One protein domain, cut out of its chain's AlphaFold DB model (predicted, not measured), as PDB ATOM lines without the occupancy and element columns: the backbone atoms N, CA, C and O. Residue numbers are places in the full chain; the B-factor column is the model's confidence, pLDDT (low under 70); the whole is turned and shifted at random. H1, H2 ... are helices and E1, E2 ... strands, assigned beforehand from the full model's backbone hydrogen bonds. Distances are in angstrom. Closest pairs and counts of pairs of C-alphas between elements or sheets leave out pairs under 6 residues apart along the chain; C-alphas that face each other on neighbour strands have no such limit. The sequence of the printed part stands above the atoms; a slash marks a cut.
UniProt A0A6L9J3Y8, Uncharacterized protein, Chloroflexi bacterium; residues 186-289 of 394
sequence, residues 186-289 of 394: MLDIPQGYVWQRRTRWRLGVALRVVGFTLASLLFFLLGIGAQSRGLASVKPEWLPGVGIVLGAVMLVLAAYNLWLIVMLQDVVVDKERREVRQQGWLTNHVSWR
ATOM      1  N   MET A 186      23.741 -27.641  22.178       97.94
ATOM      2  CA  MET A 186      22.459 -27.585  22.874       97.94
ATOM      3  C   MET A 186      21.641 -26.444  22.280       97.94
ATOM      4  O   MET A 186      22.079 -25.290  22.310       97.94
ATOM      5  N   LEU A 187      20.472 -26.764  21.733       97.62
ATOM      6  CA  LEU A 187      19.522 -25.790  21.206       97.62
ATOM      7  C   LEU A 187      18.283 -25.703  22.094       97.62
ATOM      8  O   LEU A 187      17.837 -26.710  22.644       97.62
ATOM      9  N   ASP A 188      17.725 -24.498  22.172       97.12
ATOM     10  CA  ASP A 188      16.400 -24.244  22.731       97.12
ATOM     11  C   ASP A 188      15.354 -24.449  21.632       97.12
ATOM     12  O   ASP A 188      15.432 -23.828  20.568       97.12
ATOM     13  N   ILE A 189      14.418 -25.362  21.866       96.62
ATOM     14  CA  ILE A 189      13.278 -25.637  20.990       96.62
ATOM     15  C   ILE A 189      11.992 -25.347  21.774       96.62
ATOM     16  O   ILE A 189      12.003 -25.427  22.999       96.62
ATOM     17  N   PRO A 190      10.852 -25.056  21.121       95.69
ATOM     18  CA  PRO A 190       9.614 -24.728  21.838       95.69
ATOM     19  C   PRO A 190       9.210 -25.769  22.896       95.69
ATOM     20  O   PRO A 190       8.731 -25.413  23.965       95.69
ATOM     21  N   GLN A 191       9.479 -27.047  22.615       95.44
ATOM     22  CA  GLN A 191       9.160 -28.178  23.487       95.44
ATOM     23  C   GLN A 191      10.210 -28.435  24.581       95.44
ATOM     24  O   GLN A 191       9.982 -29.285  25.432       95.44
ATOM     25  N   GLY A 192      11.360 -27.754  24.592       96.31
ATOM     26  CA  GLY A 192      12.436 -27.998  25.555       96.31
ATOM     27  C   GLY A 192      13.834 -27.832  24.975       96.31
ATOM     28  O   GLY A 192      14.123 -26.834  24.326       96.31
ATOM     29  N   TYR A 193      14.729 -28.783  25.228       97.94
ATOM     30  CA  TYR A 193      16.110 -28.710  24.745       97.94
ATOM     31  C   TYR A 193      16.455 -29.894  23.858       97.94
ATOM     32  O   TYR A 193      16.010 -31.012  24.101       97.94
ATOM     33  N   VAL A 194      17.302 -29.665  22.856       97.62
ATOM     34  CA  VAL A 194      17.893 -30.754  22.076       97.62
ATOM     35  C   VAL A 194      19.409 -30.655  22.073       97.62
ATOM     36  O   VAL A 194      19.992 -29.622  21.739       97.62
ATOM     37  N   TRP A 195      20.043 -31.759  22.445       97.88
ATOM     38  CA  TRP A 195      21.463 -32.000  22.277       97.88
ATOM     39  C   TRP A 195      21.668 -32.735  20.964       97.88
ATOM     40  O   TRP A 195      21.240 -33.879  20.812       97.88
ATOM     41  N   GLN A 196      22.331 -32.075  20.021       96.44
ATOM     42  CA  GLN A 196      22.584 -32.636  18.700       96.44
ATOM     43  C   GLN A 196      24.038 -32.466  18.274       96.44
ATOM     44  O   GLN A 196      24.722 -31.511  18.663       96.44
ATOM     45  N   ARG A 197      24.511 -33.380  17.423       94.94
ATOM     46  CA  ARG A 197      25.823 -33.240  16.779       94.94
ATOM     47  C   ARG A 197      25.830 -32.075  15.786       94.94
ATOM     48  O   ARG A 197      24.875 -31.885  15.033       94.94
ATOM     49  N   ARG A 198      26.926 -31.315  15.728       94.44
ATOM     50  CA  ARG A 198      27.058 -30.144  14.842       94.44
ATOM     51  C   ARG A 198      26.948 -30.512  13.366       94.44
ATOM     52  O   ARG A 198      27.573 -31.459  12.892       94.44
ATOM     53  N   THR A 199      26.277 -29.655  12.597       90.94
ATOM     54  CA  THR A 199      26.126 -29.804  11.139       90.94
ATOM     55  C   THR A 199      27.467 -29.912  10.412       90.94
ATOM     56  O   THR A 199      27.585 -30.686   9.471       90.94
ATOM     57  N   ARG A 200      28.507 -29.191  10.863       91.50
ATOM     58  CA  ARG A 200      29.857 -29.270  10.270       91.50
ATOM     59  C   ARG A 200      30.490 -30.650  10.426       91.50
ATOM     60  O   ARG A 200      31.120 -31.127   9.491       91.50
ATOM     61  N   TRP A 201      30.295 -31.290  11.580       91.81
ATOM     62  CA  TRP A 201      30.754 -32.657  11.808       91.81
ATOM     63  C   TRP A 201      30.017 -33.617  10.869       91.81
ATOM     64  O   TRP A 201      30.658 -34.356  10.127       91.81
ATOM     65  N   ARG A 202      28.678 -33.508  10.792       90.81
ATOM     66  CA  ARG A 202      27.840 -34.339   9.906       90.81
ATOM     67  C   ARG A 202      28.252 -34.189   8.435       90.81
ATOM     68  O   ARG A 202      28.450 -35.188   7.750       90.81
ATOM     69  N   LEU A 203      28.453 -32.953   7.973       93.75
ATOM     70  CA  LEU A 203      28.902 -32.659   6.610       93.75
ATOM     71  C   LEU A 203      30.313 -33.199   6.343       93.75
ATOM     72  O   LEU A 203      30.560 -33.751   5.276       93.75
ATOM     73  N   GLY A 204      31.225 -33.082   7.312       93.81
ATOM     74  CA  GLY A 204      32.577 -33.629   7.209       93.81
ATOM     75  C   GLY A 204      32.586 -35.151   7.061       93.81
ATOM     76  O   GLY A 204      33.285 -35.676   6.196       93.81
ATOM     77  N   VAL A 205      31.777 -35.865   7.851       93.44
ATOM     78  CA  VAL A 205      31.636 -37.326   7.729       93.44
ATOM     79  C   VAL A 205      30.962 -37.697   6.405       93.44
ATOM     80  O   VAL A 205      31.461 -38.573   5.703       93.44
ATOM     81  N   ALA A 206      29.902 -36.992   5.996       95.44
ATOM     82  CA  ALA A 206      29.223 -37.239   4.722       95.44
ATOM     83  C   ALA A 206      30.161 -37.047   3.517       95.44
ATOM     84  O   ALA A 206      30.199 -37.886   2.618       95.44
ATOM     85  N   LEU A 207      30.978 -35.991   3.525       97.62
ATOM     86  CA  LEU A 207      31.970 -35.747   2.478       97.62
ATOM     87  C   LEU A 207      33.032 -36.856   2.431       97.62
ATOM     88  O   LEU A 207      33.425 -37.267   1.342       97.62
ATOM     89  N   ARG A 208      33.463 -37.385   3.587       97.19
ATOM     90  CA  ARG A 208      34.369 -38.546   3.644       97.19
ATOM     91  C   ARG A 208      33.725 -39.801   3.058       97.19
ATOM     92  O   ARG A 208      34.388 -40.494   2.298       97.19
ATOM     93  N   VAL A 209      32.449 -40.073   3.353       97.81
ATOM     94  CA  VAL A 209      31.708 -41.203   2.758       97.81
ATOM     95  C   VAL A 209      31.699 -41.091   1.234       97.81
ATOM     96  O   VAL A 209      32.071 -42.045   0.551       97.81
ATOM     97  N   VAL A 210      31.338 -39.921   0.696       98.06
ATOM     98  CA  VAL A 210      31.336 -39.673  -0.755       98.06
ATOM     99  C   VAL A 210      32.742 -39.831  -1.338       98.06
ATOM    100  O   VAL A 210      32.919 -40.559  -2.313       98.06
ATOM    101  N   GLY A 211      33.752 -39.216  -0.717       98.19
ATOM    102  CA  GLY A 211      35.143 -39.293  -1.164       98.19
ATOM    103  C   GLY A 211      35.682 -40.725  -1.198       98.19
ATOM    104  O   GLY A 211      36.221 -41.148  -2.218       98.19
ATOM    105  N   PHE A 212      35.487 -41.498  -0.126       98.12
ATOM    106  CA  PHE A 212      35.911 -42.900  -0.069       98.12
ATOM    107  C   PHE A 212      35.150 -43.785  -1.058       98.12
ATOM    108  O   PHE A 212      35.752 -44.673  -1.657       98.12
ATOM    109  N   THR A 213      33.863 -43.519  -1.285       98.38
ATOM    110  CA  THR A 213      33.061 -44.255  -2.273       98.38
ATOM    111  C   THR A 213      33.570 -44.010  -3.695       98.38
ATOM    112  O   THR A 213      33.788 -44.960  -4.445       98.38
ATOM    113  N   LEU A 214      33.823 -42.747  -4.061       98.44
ATOM    114  CA  LEU A 214      34.365 -42.391  -5.376       98.44
ATOM    115  C   LEU A 214      35.776 -42.953  -5.584       98.44
ATOM    116  O   LEU A 214      36.060 -43.520  -6.638       98.44
ATOM    117  N   ALA A 215      36.645 -42.844  -4.574       98.19
ATOM    118  CA  ALA A 215      37.986 -43.418  -4.623       98.19
ATOM    119  C   ALA A 215      37.938 -44.946  -4.773       98.19
ATOM    120  O   ALA A 215      38.636 -45.496  -5.620       98.19
ATOM    121  N   SER A 216      37.083 -45.628  -4.003       98.38
ATOM    122  CA  SER A 216      36.885 -47.077  -4.102       98.38
ATOM    123  C   SER A 216      36.452 -47.495  -5.509       98.38
ATOM    124  O   SER A 216      37.091 -48.364  -6.108       98.38
ATOM    125  N   LEU A 217      35.442 -46.826  -6.080       98.19
ATOM    126  CA  LEU A 217      34.973 -47.088  -7.442       98.19
ATOM    127  C   LEU A 217      36.103 -46.918  -8.468       98.19
ATOM    128  O   LEU A 217      36.289 -47.780  -9.324       98.19
ATOM    129  N   LEU A 218      36.882 -45.837  -8.362       97.94
ATOM    130  CA  LEU A 218      38.018 -45.580  -9.244       97.94
ATOM    131  C   LEU A 218      39.074 -46.691  -9.145       97.94
ATOM    132  O   LEU A 218      39.518 -47.200 -10.171       97.94
ATOM    133  N   PHE A 219      39.447 -47.100  -7.931       97.50
ATOM    134  CA  PHE A 219      40.419 -48.172  -7.712       97.50
ATOM    135  C   PHE A 219      39.942 -49.520  -8.263       97.50
ATOM    136  O   PHE A 219      40.730 -50.230  -8.887       97.50
ATOM    137  N   PHE A 220      38.658 -49.854  -8.105       97.31
ATOM    138  CA  PHE A 220      38.093 -51.059  -8.707       97.31
ATOM    139  C   PHE A 220      38.067 -50.984 -10.233       97.31
ATOM    140  O   PHE A 220      38.481 -51.938 -10.885       97.31
ATOM    141  N   LEU A 221      37.643 -49.859 -10.815       95.38
ATOM    142  CA  LEU A 221      37.624 -49.675 -12.268       95.38
ATOM    143  C   LEU A 221      39.030 -49.770 -12.874       95.38
ATOM    144  O   LEU A 221      39.207 -50.448 -13.884       95.38
ATOM    145  N   LEU A 222      40.029 -49.139 -12.250       93.94
ATOM    146  CA  LEU A 222      41.423 -49.211 -12.692       93.94
ATOM    147  C   LEU A 222      42.004 -50.618 -12.504       93.94
ATOM    148  O   LEU A 222      42.627 -51.142 -13.424       93.94
ATOM    149  N   GLY A 223      41.770 -51.249 -11.351       93.88
ATOM    150  CA  GLY A 223      42.271 -52.591 -11.048       93.88
ATOM    151  C   GLY A 223      41.677 -53.667 -11.961       93.88
ATOM    152  O   GLY A 223      42.414 -54.416 -12.599       93.88
ATOM    153  N   ILE A 224      40.347 -53.704 -12.086       93.88
ATOM    154  CA  ILE A 224      39.627 -54.662 -12.941       93.88
ATOM    155  C   ILE A 224      39.874 -54.351 -14.423       93.88
ATOM    156  O   ILE A 224      40.076 -55.260 -15.230       93.88
ATOM    157  N   GLY A 225      39.882 -53.072 -14.804       92.81
ATOM    158  CA  GLY A 225      40.133 -52.636 -16.178       92.81
ATOM    159  C   GLY A 225      41.531 -53.012 -16.671       92.81
ATOM    160  O   GLY A 225      41.663 -53.506 -17.791       92.81
ATOM    161  N   ALA A 226      42.555 -52.854 -15.825       91.69
ATOM    162  CA  ALA A 226      43.925 -53.257 -16.140       91.69
ATOM    163  C   ALA A 226      44.051 -54.770 -16.386       91.69
ATOM    164  O   ALA A 226      44.785 -55.176 -17.283       91.69
ATOM    165  N   GLN A 227      43.307 -55.598 -15.642       90.25
ATOM    166  CA  GLN A 227      43.327 -57.057 -15.803       90.25
ATOM    167  C   GLN A 227      42.510 -57.544 -17.008       90.25
ATOM    168  O   GLN A 227      42.919 -58.471 -17.698       90.25
ATOM    169  N   SER A 228      41.351 -56.934 -17.267       89.88
ATOM    170  CA  SER A 228      40.380 -57.448 -18.245       89.88
ATOM    171  C   SER A 228      40.594 -56.958 -19.675       89.88
ATOM    172  O   SER A 228      40.238 -57.666 -20.614       89.88
ATOM    173  N   ARG A 229      41.135 -55.748 -19.872       77.31
ATOM    174  CA  ARG A 229      41.137 -55.088 -21.193       77.31
ATOM    175  C   ARG A 229      42.501 -54.995 -21.871       77.31
ATOM    176  O   ARG A 229      42.581 -54.411 -22.945       77.31
ATOM    177  N   GLY A 230      43.567 -55.525 -21.267       71.19
ATOM    178  CA  GLY A 230      44.916 -55.479 -21.853       71.19
ATOM    179  C   GLY A 230      45.418 -54.058 -22.156       71.19
ATOM    180  O   GLY A 230      46.293 -53.890 -22.999       71.19
ATOM    181  N   LEU A 231      44.855 -53.033 -21.496       62.59
ATOM    182  CA  LEU A 231      45.067 -51.616 -21.831       62.59
ATOM    183  C   LEU A 231      46.500 -51.124 -21.558       62.59
ATOM    184  O   LEU A 231      46.896 -50.094 -22.091       62.59
ATOM    185  N   ALA A 232      47.280 -51.865 -20.773       69.06
ATOM    186  CA  ALA A 232      48.738 -51.800 -20.698       69.06
ATOM    187  C   ALA A 232      49.224 -52.988 -19.853       69.06
ATOM    188  O   ALA A 232      48.590 -53.322 -18.850       69.06
ATOM    189  N   SER A 233      50.359 -53.608 -20.195       78.06
ATOM    190  CA  SER A 233      51.002 -54.565 -19.285       78.06
ATOM    191  C   SER A 233      51.580 -53.796 -18.093       78.06
ATOM    192  O   SER A 233      52.650 -53.189 -18.195       78.06
ATOM    193  N   VAL A 234      50.862 -53.774 -16.973       82.81
ATOM    194  CA  VAL A 234      51.328 -53.119 -15.749       82.81
ATOM    195  C   VAL A 234      52.418 -53.990 -15.126       82.81
ATOM    196  O   VAL A 234      52.146 -55.091 -14.658       82.81
ATOM    197  N   LYS A 235      53.665 -53.509 -15.135       87.38
ATOM    198  CA  LYS A 235      54.772 -54.116 -14.386       87.38
ATOM    199  C   LYS A 235      54.990 -53.312 -13.098       87.38
ATOM    200  O   LYS A 235      55.212 -52.107 -13.201       87.38
ATOM    201  N   PRO A 236      54.968 -53.936 -11.908       91.00
ATOM    202  CA  PRO A 236      54.789 -55.368 -11.660       91.00
ATOM    203  C   PRO A 236      53.318 -55.831 -11.724       91.00
ATOM    204  O   PRO A 236      52.403 -55.072 -11.413       91.00
ATOM    205  N   GLU A 237      53.105 -57.107 -12.065       91.81
ATOM    206  CA  GLU A 237      51.775 -57.705 -12.317       91.81
ATOM    207  C   GLU A 237      50.843 -57.724 -11.091       91.81
ATOM    208  O   GLU A 237      49.626 -57.816 -11.232       91.81
ATOM    209  N   TRP A 238      51.387 -57.599  -9.878       92.31
ATOM    210  CA  TRP A 238      50.597 -57.556  -8.643       92.31
ATOM    211  C   TRP A 238      49.955 -56.186  -8.369       92.31
ATOM    212  O   TRP A 238      49.048 -56.084  -7.540       92.31
ATOM    213  N   LEU A 239      50.395 -55.123  -9.054       93.88
ATOM    214  CA  LEU A 239      49.971 -53.747  -8.780       93.88
ATOM    215  C   LEU A 239      48.457 -53.515  -8.978       93.88
ATOM    216  O   LEU A 239      47.845 -52.897  -8.102       93.88
ATOM    217  N   PRO A 240      47.798 -54.057 -10.026       93.50
ATOM    218  CA  PRO A 240      46.339 -54.005 -10.142       93.50
ATOM    219  C   PRO A 240      45.613 -54.676  -8.966       93.50
ATOM    220  O   PRO A 240      44.592 -54.167  -8.506       93.50
ATOM    221  N   GLY A 241      46.159 -55.780  -8.442       94.69
ATOM    222  CA  GLY A 241      45.611 -56.473  -7.273       94.69
ATOM    223  C   GLY A 241      45.645 -55.606  -6.013       94.69
ATOM    224  O   GLY A 241      44.656 -55.534  -5.287       94.69
ATOM    225  N   VAL A 242      46.737 -54.867  -5.798       95.88
ATOM    226  CA  VAL A 242      46.837 -53.885  -4.705       95.88
ATOM    227  C   VAL A 242      45.800 -52.773  -4.861       95.88
ATOM    228  O   VAL A 242      45.161 -52.408  -3.878       95.88
ATOM    229  N   GLY A 243      45.557 -52.298  -6.087       95.81
ATOM    230  CA  GLY A 243      44.478 -51.346  -6.369       95.81
ATOM    231  C   GLY A 243      43.106 -51.853  -5.909       95.81
ATOM    232  O   GLY A 243      42.395 -51.138  -5.209       95.81
ATOM    233  N   ILE A 244      42.762 -53.108  -6.217       96.19
ATOM    234  CA  ILE A 244      41.500 -53.738  -5.787       96.19
ATOM    235  C   ILE A 244      41.416 -53.821  -4.254       96.19
ATOM    236  O   ILE A 244      40.379 -53.484  -3.681       96.19
ATOM    237  N   VAL A 245      42.501 -54.216  -3.577       97.75
ATOM    238  CA  VAL A 245      42.543 -54.284  -2.104       97.75
ATOM    239  C   VAL A 245      42.342 -52.901  -1.480       97.75
ATOM    240  O   VAL A 245      41.516 -52.762  -0.578       97.75
ATOM    241  N   LEU A 246      43.025 -51.862  -1.980       98.12
ATOM    242  CA  LEU A 246      42.788 -50.486  -1.525       98.12
ATOM    243  C   LEU A 246      41.337 -50.057  -1.777       98.12
ATOM    244  O   LEU A 246      40.722 -49.453  -0.898       98.12
ATOM    245  N   GLY A 247      40.774 -50.401  -2.936       98.25
ATOM    246  CA  GLY A 247      39.374 -50.143  -3.267       98.25
ATOM    247  C   GLY A 247      38.404 -50.764  -2.256       98.25
ATOM    248  O   GLY A 247      37.467 -50.096  -1.809       98.25
ATOM    249  N   ALA A 248      38.663 -51.999  -1.822       98.38
ATOM    250  CA  ALA A 248      37.873 -52.684  -0.799       98.38
ATOM    251  C   ALA A 248      38.020 -52.041   0.588       98.38
ATOM    252  O   ALA A 248      37.017 -51.817   1.266       98.38
ATOM    253  N   VAL A 249      39.240 -51.677   0.999       98.50
ATOM    254  CA  VAL A 249      39.479 -50.971   2.272       98.50
ATOM    255  C   VAL A 249      38.732 -49.636   2.301       98.50
ATOM    256  O   VAL A 249      38.058 -49.328   3.284       98.50
ATOM    257  N   MET A 250      38.785 -48.863   1.213       98.44
ATOM    258  CA  MET A 250      38.053 -47.596   1.103       98.44
ATOM    259  C   MET A 250      36.536 -47.801   1.172       98.44
ATOM    260  O   MET A 250      35.849 -47.020   1.827       98.44
ATOM    261  N   LEU A 251      36.008 -48.873   0.569       98.44
ATOM    262  CA  LEU A 251      34.586 -49.212   0.665       98.44
ATOM    263  C   LEU A 251      34.168 -49.539   2.106       98.44
ATOM    264  O   LEU A 251      33.134 -49.059   2.567       98.44
ATOM    265  N   VAL A 252      34.984 -50.303   2.840       98.50
ATOM    266  CA  VAL A 252      34.739 -50.605   4.262       98.50
ATOM    267  C   VAL A 252      34.760 -49.326   5.101       98.50
ATOM    268  O   VAL A 252      33.872 -49.124   5.928       98.50
ATOM    269  N   LEU A 253      35.714 -48.420   4.861       98.12
ATOM    270  CA  LEU A 253      35.754 -47.119   5.535       98.12
ATOM    271  C   LEU A 253      34.527 -46.259   5.200       98.12
ATOM    272  O   LEU A 253      33.981 -45.614   6.096       98.12
ATOM    273  N   ALA A 254      34.067 -46.257   3.947       98.25
ATOM    274  CA  ALA A 254      32.843 -45.563   3.548       98.25
ATOM    275  C   ALA A 254      31.618 -46.129   4.280       98.25
ATOM    276  O   ALA A 254      30.850 -45.362   4.862       98.25
ATOM    277  N   ALA A 255      31.476 -47.458   4.326       98.12
ATOM    278  CA  ALA A 255      30.396 -48.137   5.038       98.12
ATOM    279  C   ALA A 255      30.430 -47.855   6.549       98.12
ATOM    280  O   ALA A 255      29.392 -47.571   7.140       98.12
ATOM    281  N   TYR A 256      31.616 -47.851   7.164       97.44
ATOM    282  CA  TYR A 256      31.788 -47.504   8.576       97.44
ATOM    283  C   TYR A 256      31.388 -46.051   8.871       97.44
ATOM    284  O   TYR A 256      30.642 -45.791   9.812       97.44
ATOM    285  N   ASN A 257      31.822 -45.089   8.052       96.25
ATOM    286  CA  ASN A 257      31.435 -43.685   8.232       96.25
ATOM    287  C   ASN A 257      29.931 -43.468   7.980       96.25
ATOM    288  O   ASN A 257      29.299 -42.681   8.683       96.25
ATOM    289  N   LEU A 258      29.340 -44.185   7.019       96.44
ATOM    290  CA  LEU A 258      27.897 -44.168   6.788       96.44
ATOM    291  C   LEU A 258      27.141 -44.742   7.992       96.44
ATOM    292  O   LEU A 258      26.162 -44.149   8.439       96.44
ATOM    293  N   TRP A 259      27.628 -45.848   8.556       96.31
ATOM    294  CA  TRP A 259      27.086 -46.435   9.776       96.31
ATOM    295  C   TRP A 259      27.127 -45.456  10.951       96.31
ATOM    296  O   TRP A 259      26.119 -45.301  11.636       96.31
ATOM    297  N   LEU A 260      28.238 -44.732  11.142       93.12
ATOM    298  CA  LEU A 260      28.336 -43.686  12.164       93.12
ATOM    299  C   LEU A 260      27.275 -42.597  11.984       93.12
ATOM    300  O   LEU A 260      26.704 -42.159  12.976       93.12
ATOM    301  N   ILE A 261      26.980 -42.181  10.744       93.44
ATOM    302  CA  ILE A 261      25.905 -41.217  10.461       93.44
ATOM    303  C   ILE A 261      24.537 -41.814  10.796       93.44
ATOM    304  O   ILE A 261      23.721 -41.142  11.415       93.44
ATOM    305  N   VAL A 262      24.259 -43.055  10.393       93.31
ATOM    306  CA  VAL A 262      22.963 -43.706  10.650       93.31
ATOM    307  C   VAL A 262      22.730 -43.916  12.150       93.31
ATOM    308  O   VAL A 262      21.611 -43.737  12.623       93.31
ATOM    309  N   MET A 263      23.790 -44.223  12.899       93.44
ATOM    310  CA  MET A 263      23.759 -44.427  14.350       93.44
ATOM    311  C   MET A 263      23.871 -43.137  15.169       93.44
ATOM    312  O   MET A 263      23.991 -43.194  16.392       93.44
ATOM    313  N   LEU A 264      23.809 -41.964  14.532       93.88
ATOM    314  CA  LEU A 264      23.736 -40.702  15.257       93.88
ATOM    315  C   LEU A 264      22.458 -40.624  16.087       93.88
ATOM    316  O   LEU A 264      21.343 -40.820  15.598       93.88
ATOM    317  N   GLN A 265      22.642 -40.269  17.348       95.81
ATOM    318  CA  GLN A 265      21.574 -40.108  18.315       95.81
ATOM    319  C   GLN A 265      21.589 -38.674  18.833       95.81
ATOM    320  O   GLN A 265      22.644 -38.153  19.199       95.81
ATOM    321  N   ASP A 266      20.410 -38.067  18.867       96.62
ATOM    322  CA  ASP A 266      20.166 -36.777  19.496       96.62
ATOM    323  C   ASP A 266      19.462 -37.028  20.840       96.62
ATOM    324  O   ASP A 266      18.654 -37.953  20.972       96.62
ATOM    325  N   VAL A 267      19.776 -36.227  21.858       97.94
ATOM    326  CA  VAL A 267      19.117 -36.314  23.171       97.94
ATOM    327  C   VAL A 267      18.143 -35.154  23.298       97.94
ATOM    328  O   VAL A 267      18.542 -33.990  23.287       97.94
ATOM    329  N   VAL A 268      16.858 -35.476  23.398       98.00
ATOM    330  CA  VAL A 268      15.765 -34.511  23.522       98.00
ATOM    331  C   VAL A 268      15.290 -34.487  24.963       98.00
ATOM    332  O   VAL A 268      14.972 -35.524  25.540       98.00
ATOM    333  N   VAL A 269      15.222 -33.287  25.522       98.25
ATOM    334  CA  VAL A 269      14.639 -32.980  26.826       98.25
ATOM    335  C   VAL A 269      13.308 -32.300  26.545       98.25
ATOM    336  O   VAL A 269      13.281 -31.144  26.127       98.25
ATOM    337  N   ASP A 270      12.220 -33.037  26.715       97.94
ATOM    338  CA  ASP A 270      10.863 -32.625  26.367       97.94
ATOM    339  C   ASP A 270      10.142 -32.123  27.628       97.94
ATOM    340  O   ASP A 270       9.806 -32.902  28.520       97.94
ATOM    341  N   LYS A 271       9.947 -30.805  27.720       97.38
ATOM    342  CA  LYS A 271       9.290 -30.117  28.842       97.38
ATOM    343  C   LYS A 271       7.800 -30.421  28.904       97.38
ATOM    344  O   LYS A 271       7.255 -30.528  29.997       97.38
ATOM    345  N   GLU A 272       7.146 -30.551  27.751       97.00
ATOM    346  CA  GLU A 272       5.703 -30.806  27.685       97.00
ATOM    347  C   GLU A 272       5.384 -32.223  28.156       97.00
ATOM    348  O   GLU A 272       4.447 -32.432  28.924       97.00
ATOM    349  N   ARG A 273       6.194 -33.201  27.731       96.81
ATOM    350  CA  ARG A 273       6.036 -34.606  28.134       96.81
ATOM    351  C   ARG A 273       6.735 -34.964  29.444       96.81
ATOM    352  O   ARG A 273       6.545 -36.082  29.913       96.81
ATOM    353  N   ARG A 274       7.534 -34.050  30.008       97.62
ATOM    354  CA  ARG A 274       8.408 -34.283  31.172       97.62
ATOM    355  C   ARG A 274       9.243 -35.560  31.025       97.62
ATOM    356  O   ARG A 274       9.331 -36.380  31.936       97.62
ATOM    357  N   GLU A 275       9.868 -35.741  29.862       98.00
ATOM    358  CA  GLU A 275      10.757 -36.879  29.605       98.00
ATOM    359  C   GLU A 275      12.053 -36.461  28.906       98.00
ATOM    360  O   GLU A 275      12.087 -35.553  28.074       98.00
ATOM    361  N   VAL A 276      13.140 -37.159  29.224       98.19
ATOM    362  CA  VAL A 276      14.383 -37.132  28.457       98.19
ATOM    363  C   VAL A 276      14.455 -38.403  27.630       98.19
ATOM    364  O   VAL A 276      14.329 -39.508  28.160       98.19
ATOM    365  N   ARG A 277      14.676 -38.272  26.326       97.88
ATOM    366  CA  ARG A 277      14.805 -39.415  25.420       97.88
ATOM    367  C   ARG A 277      15.998 -39.261  24.501       97.88
ATOM    368  O   ARG A 277      16.277 -38.173  24.001       97.88
ATOM    369  N   GLN A 278      16.667 -40.371  24.235       97.56
ATOM    370  CA  GLN A 278      17.661 -40.450  23.179       97.56
ATOM    371  C   GLN A 278      17.004 -41.048  21.938       97.56
ATOM    372  O   GLN A 278      16.481 -42.161  21.972       97.56
ATOM    373  N   GLN A 279      17.012 -40.289  20.847       96.50
ATOM    374  CA  GLN A 279      16.353 -40.653  19.598       96.50
ATOM    375  C   GLN A 279      17.342 -40.624  18.432       96.50
ATOM    376  O   GLN A 279      18.155 -39.710  18.301       96.50
ATOM    377  N   GLY A 280      17.279 -41.636  17.570       94.88
ATOM    378  CA  GLY A 280      18.024 -41.662  16.317       94.88
ATOM    379  C   GLY A 280      17.550 -40.538  15.402       94.88
ATOM    380  O   GLY A 280      16.350 -40.410  15.159       94.88
ATOM    381  N   TRP A 281      18.480 -39.741  14.875       91.75
ATOM    382  CA  TRP A 281      18.129 -38.539  14.106       91.75
ATOM    383  C   TRP A 281      17.366 -38.848  12.804       91.75
ATOM    384  O   TRP A 281      16.563 -38.036  12.354       91.75
ATOM    385  N   LEU A 282      17.631 -40.012  12.193       91.06
ATOM    386  CA  LEU A 282      17.043 -40.425  10.915       91.06
ATOM    387  C   LEU A 282      15.876 -41.405  11.096       91.06
ATOM    388  O   LEU A 282      14.896 -41.356  10.361       91.06
ATOM    389  N   THR A 283      15.999 -42.330  12.048       89.00
ATOM    390  CA  THR A 283      15.071 -43.460  12.205       89.00
ATOM    391  C   THR A 283      13.937 -43.176  13.187       89.00
ATOM    392  O   THR A 283      13.037 -44.005  13.302       89.00
ATOM    393  N   ASN A 284      13.984 -42.057  13.927       90.50
ATOM    394  CA  ASN A 284      13.133 -41.779  15.096       90.50
ATOM    395  C   ASN A 284      13.130 -42.913  16.138       90.50
ATOM    396  O   ASN A 284      12.264 -42.969  17.012       90.50
ATOM    397  N   HIS A 285      14.085 -43.842  16.052       94.62
ATOM    398  CA  HIS A 285      14.187 -44.957  16.974       94.62
ATOM    399  C   HIS A 285      14.656 -44.436  18.330       94.62
ATOM    400  O   HIS A 285      15.710 -43.807  18.420       94.62
ATOM    401  N   VAL A 286      13.875 -44.691  19.377       96.62
ATOM    402  CA  VAL A 286      14.194 -44.266  20.742       96.62
ATOM    403  C   VAL A 286      15.008 -45.365  21.418       96.62
ATOM    404  O   VAL A 286      14.474 -46.440  21.686       96.62
ATOM    405  N   SER A 287      16.292 -45.106  21.681       95.75
ATOM    406  CA  SER A 287      17.182 -46.074  22.344       95.75
ATOM    407  C   SER A 287      16.868 -46.194  23.834       95.75
ATOM    408  O   SER A 287      16.864 -47.294  24.382       95.75
ATOM    409  N   TRP A 288      16.576 -45.069  24.487       97.25
ATOM    410  CA  TRP A 288      16.096 -45.019  25.863       97.25
ATOM    411  C   TRP A 288      15.240 -43.778  26.112       97.25
ATOM    412  O   TRP A 288      15.332 -42.768  25.409       97.25
ATOM    413  N   ARG A 289      14.401 -43.877  27.145       97.44
ATOM    414  CA  ARG A 289      13.531 -42.814  27.650       97.44
ATOM    415  C   ARG A 289      13.572 -42.806  29.170       97.44
ATOM    416  O   ARG A 289      13.651 -43.872  29.783       97.44
TER     417      ARG A 289
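AT A GLANCE: This is residues 186 to 289 of the 394 residues of an uncharacterized protein of Chloroflexi bacterium (UniProt A0A6L9J3Y8). Look for a long rod made of two parts set end to end: a small five-stranded sheet at one end, and a long hairpin of two helices, H1 and H2, that sticks out from it. Residues 228 to 233, at the tip of the helical hairpin far from the sheet, stand free. The printed part has 104 residues, and along the chain come E1, E2, H1, H2, E3, E4 and E5; the sheet's order is E1 E2 E3 E4 E5, all antiparallel. The class is mixed, helices and strands. The whole is extended, with a radius of gyration of the C-alphas of 21.4 A, and it spans 69 by 22 by 17 A.

HOW THE PARTS SIT: Begin in the sheet with E3, residues 265 to 270, and E4, residues 275 to 280, a hairpin in which N 268 and O 277 are within hydrogen-bond range at 2.8 A. E5, residues 286 to 289, is an edge strand and forms a hairpin with E4, with N 278 and O 288 at 3.0 A. E3, E4 and E5 are a meander, each strand the antiparallel neighbour of the one before. On the other side of E3 find E2, residues 192 to 197, antiparallel at 170 degrees, with N 195 and O 267 at 2.8 A. The other edge strand, E1, residues 186 to 189, makes a hairpin with E2, with N 187 and O 194 at 2.9 A. The sheet is twisted, its C-alphas up to 4.3 A off the best plane. Now look at H1, residues 199 to 228, and H2, residues 239 to 262, a helical hairpin that is not on the sheet. They touch, and their closest C-alphas are those of Ser 216 and Gly 247, 4.0 A apart. They run opposite ways at a shallow tilt of 25 degrees. In H1 and H2 every O i to N i+4 pair is within hydrogen-bond range.

IN THESE COORDINATES: Find C-alpha 186 at (22.459, -27.585, 22.874), where E1 begins its 9.6 A. E2 then covers 16.8 A. H1 begins at C-alpha 199, (26.126, -29.804, 11.139), and runs 42.8 A. H2 runs 34.8 A. E3 is 15.3 A long, E4 15.9 A and E5 7.1 A, ending at C-alpha 289, (13.531, -42.814, 27.650).

THE WHOLE: The two C-alphas farthest apart are those of Ser 233 and Glu 272, at 69.4 A. The printed part has no cut. The link from H1 to H2, 10 residues, is short, and the others are tight. The mean pLDDT of the printed part is 94.4, and residues 231 to 232 are under 70.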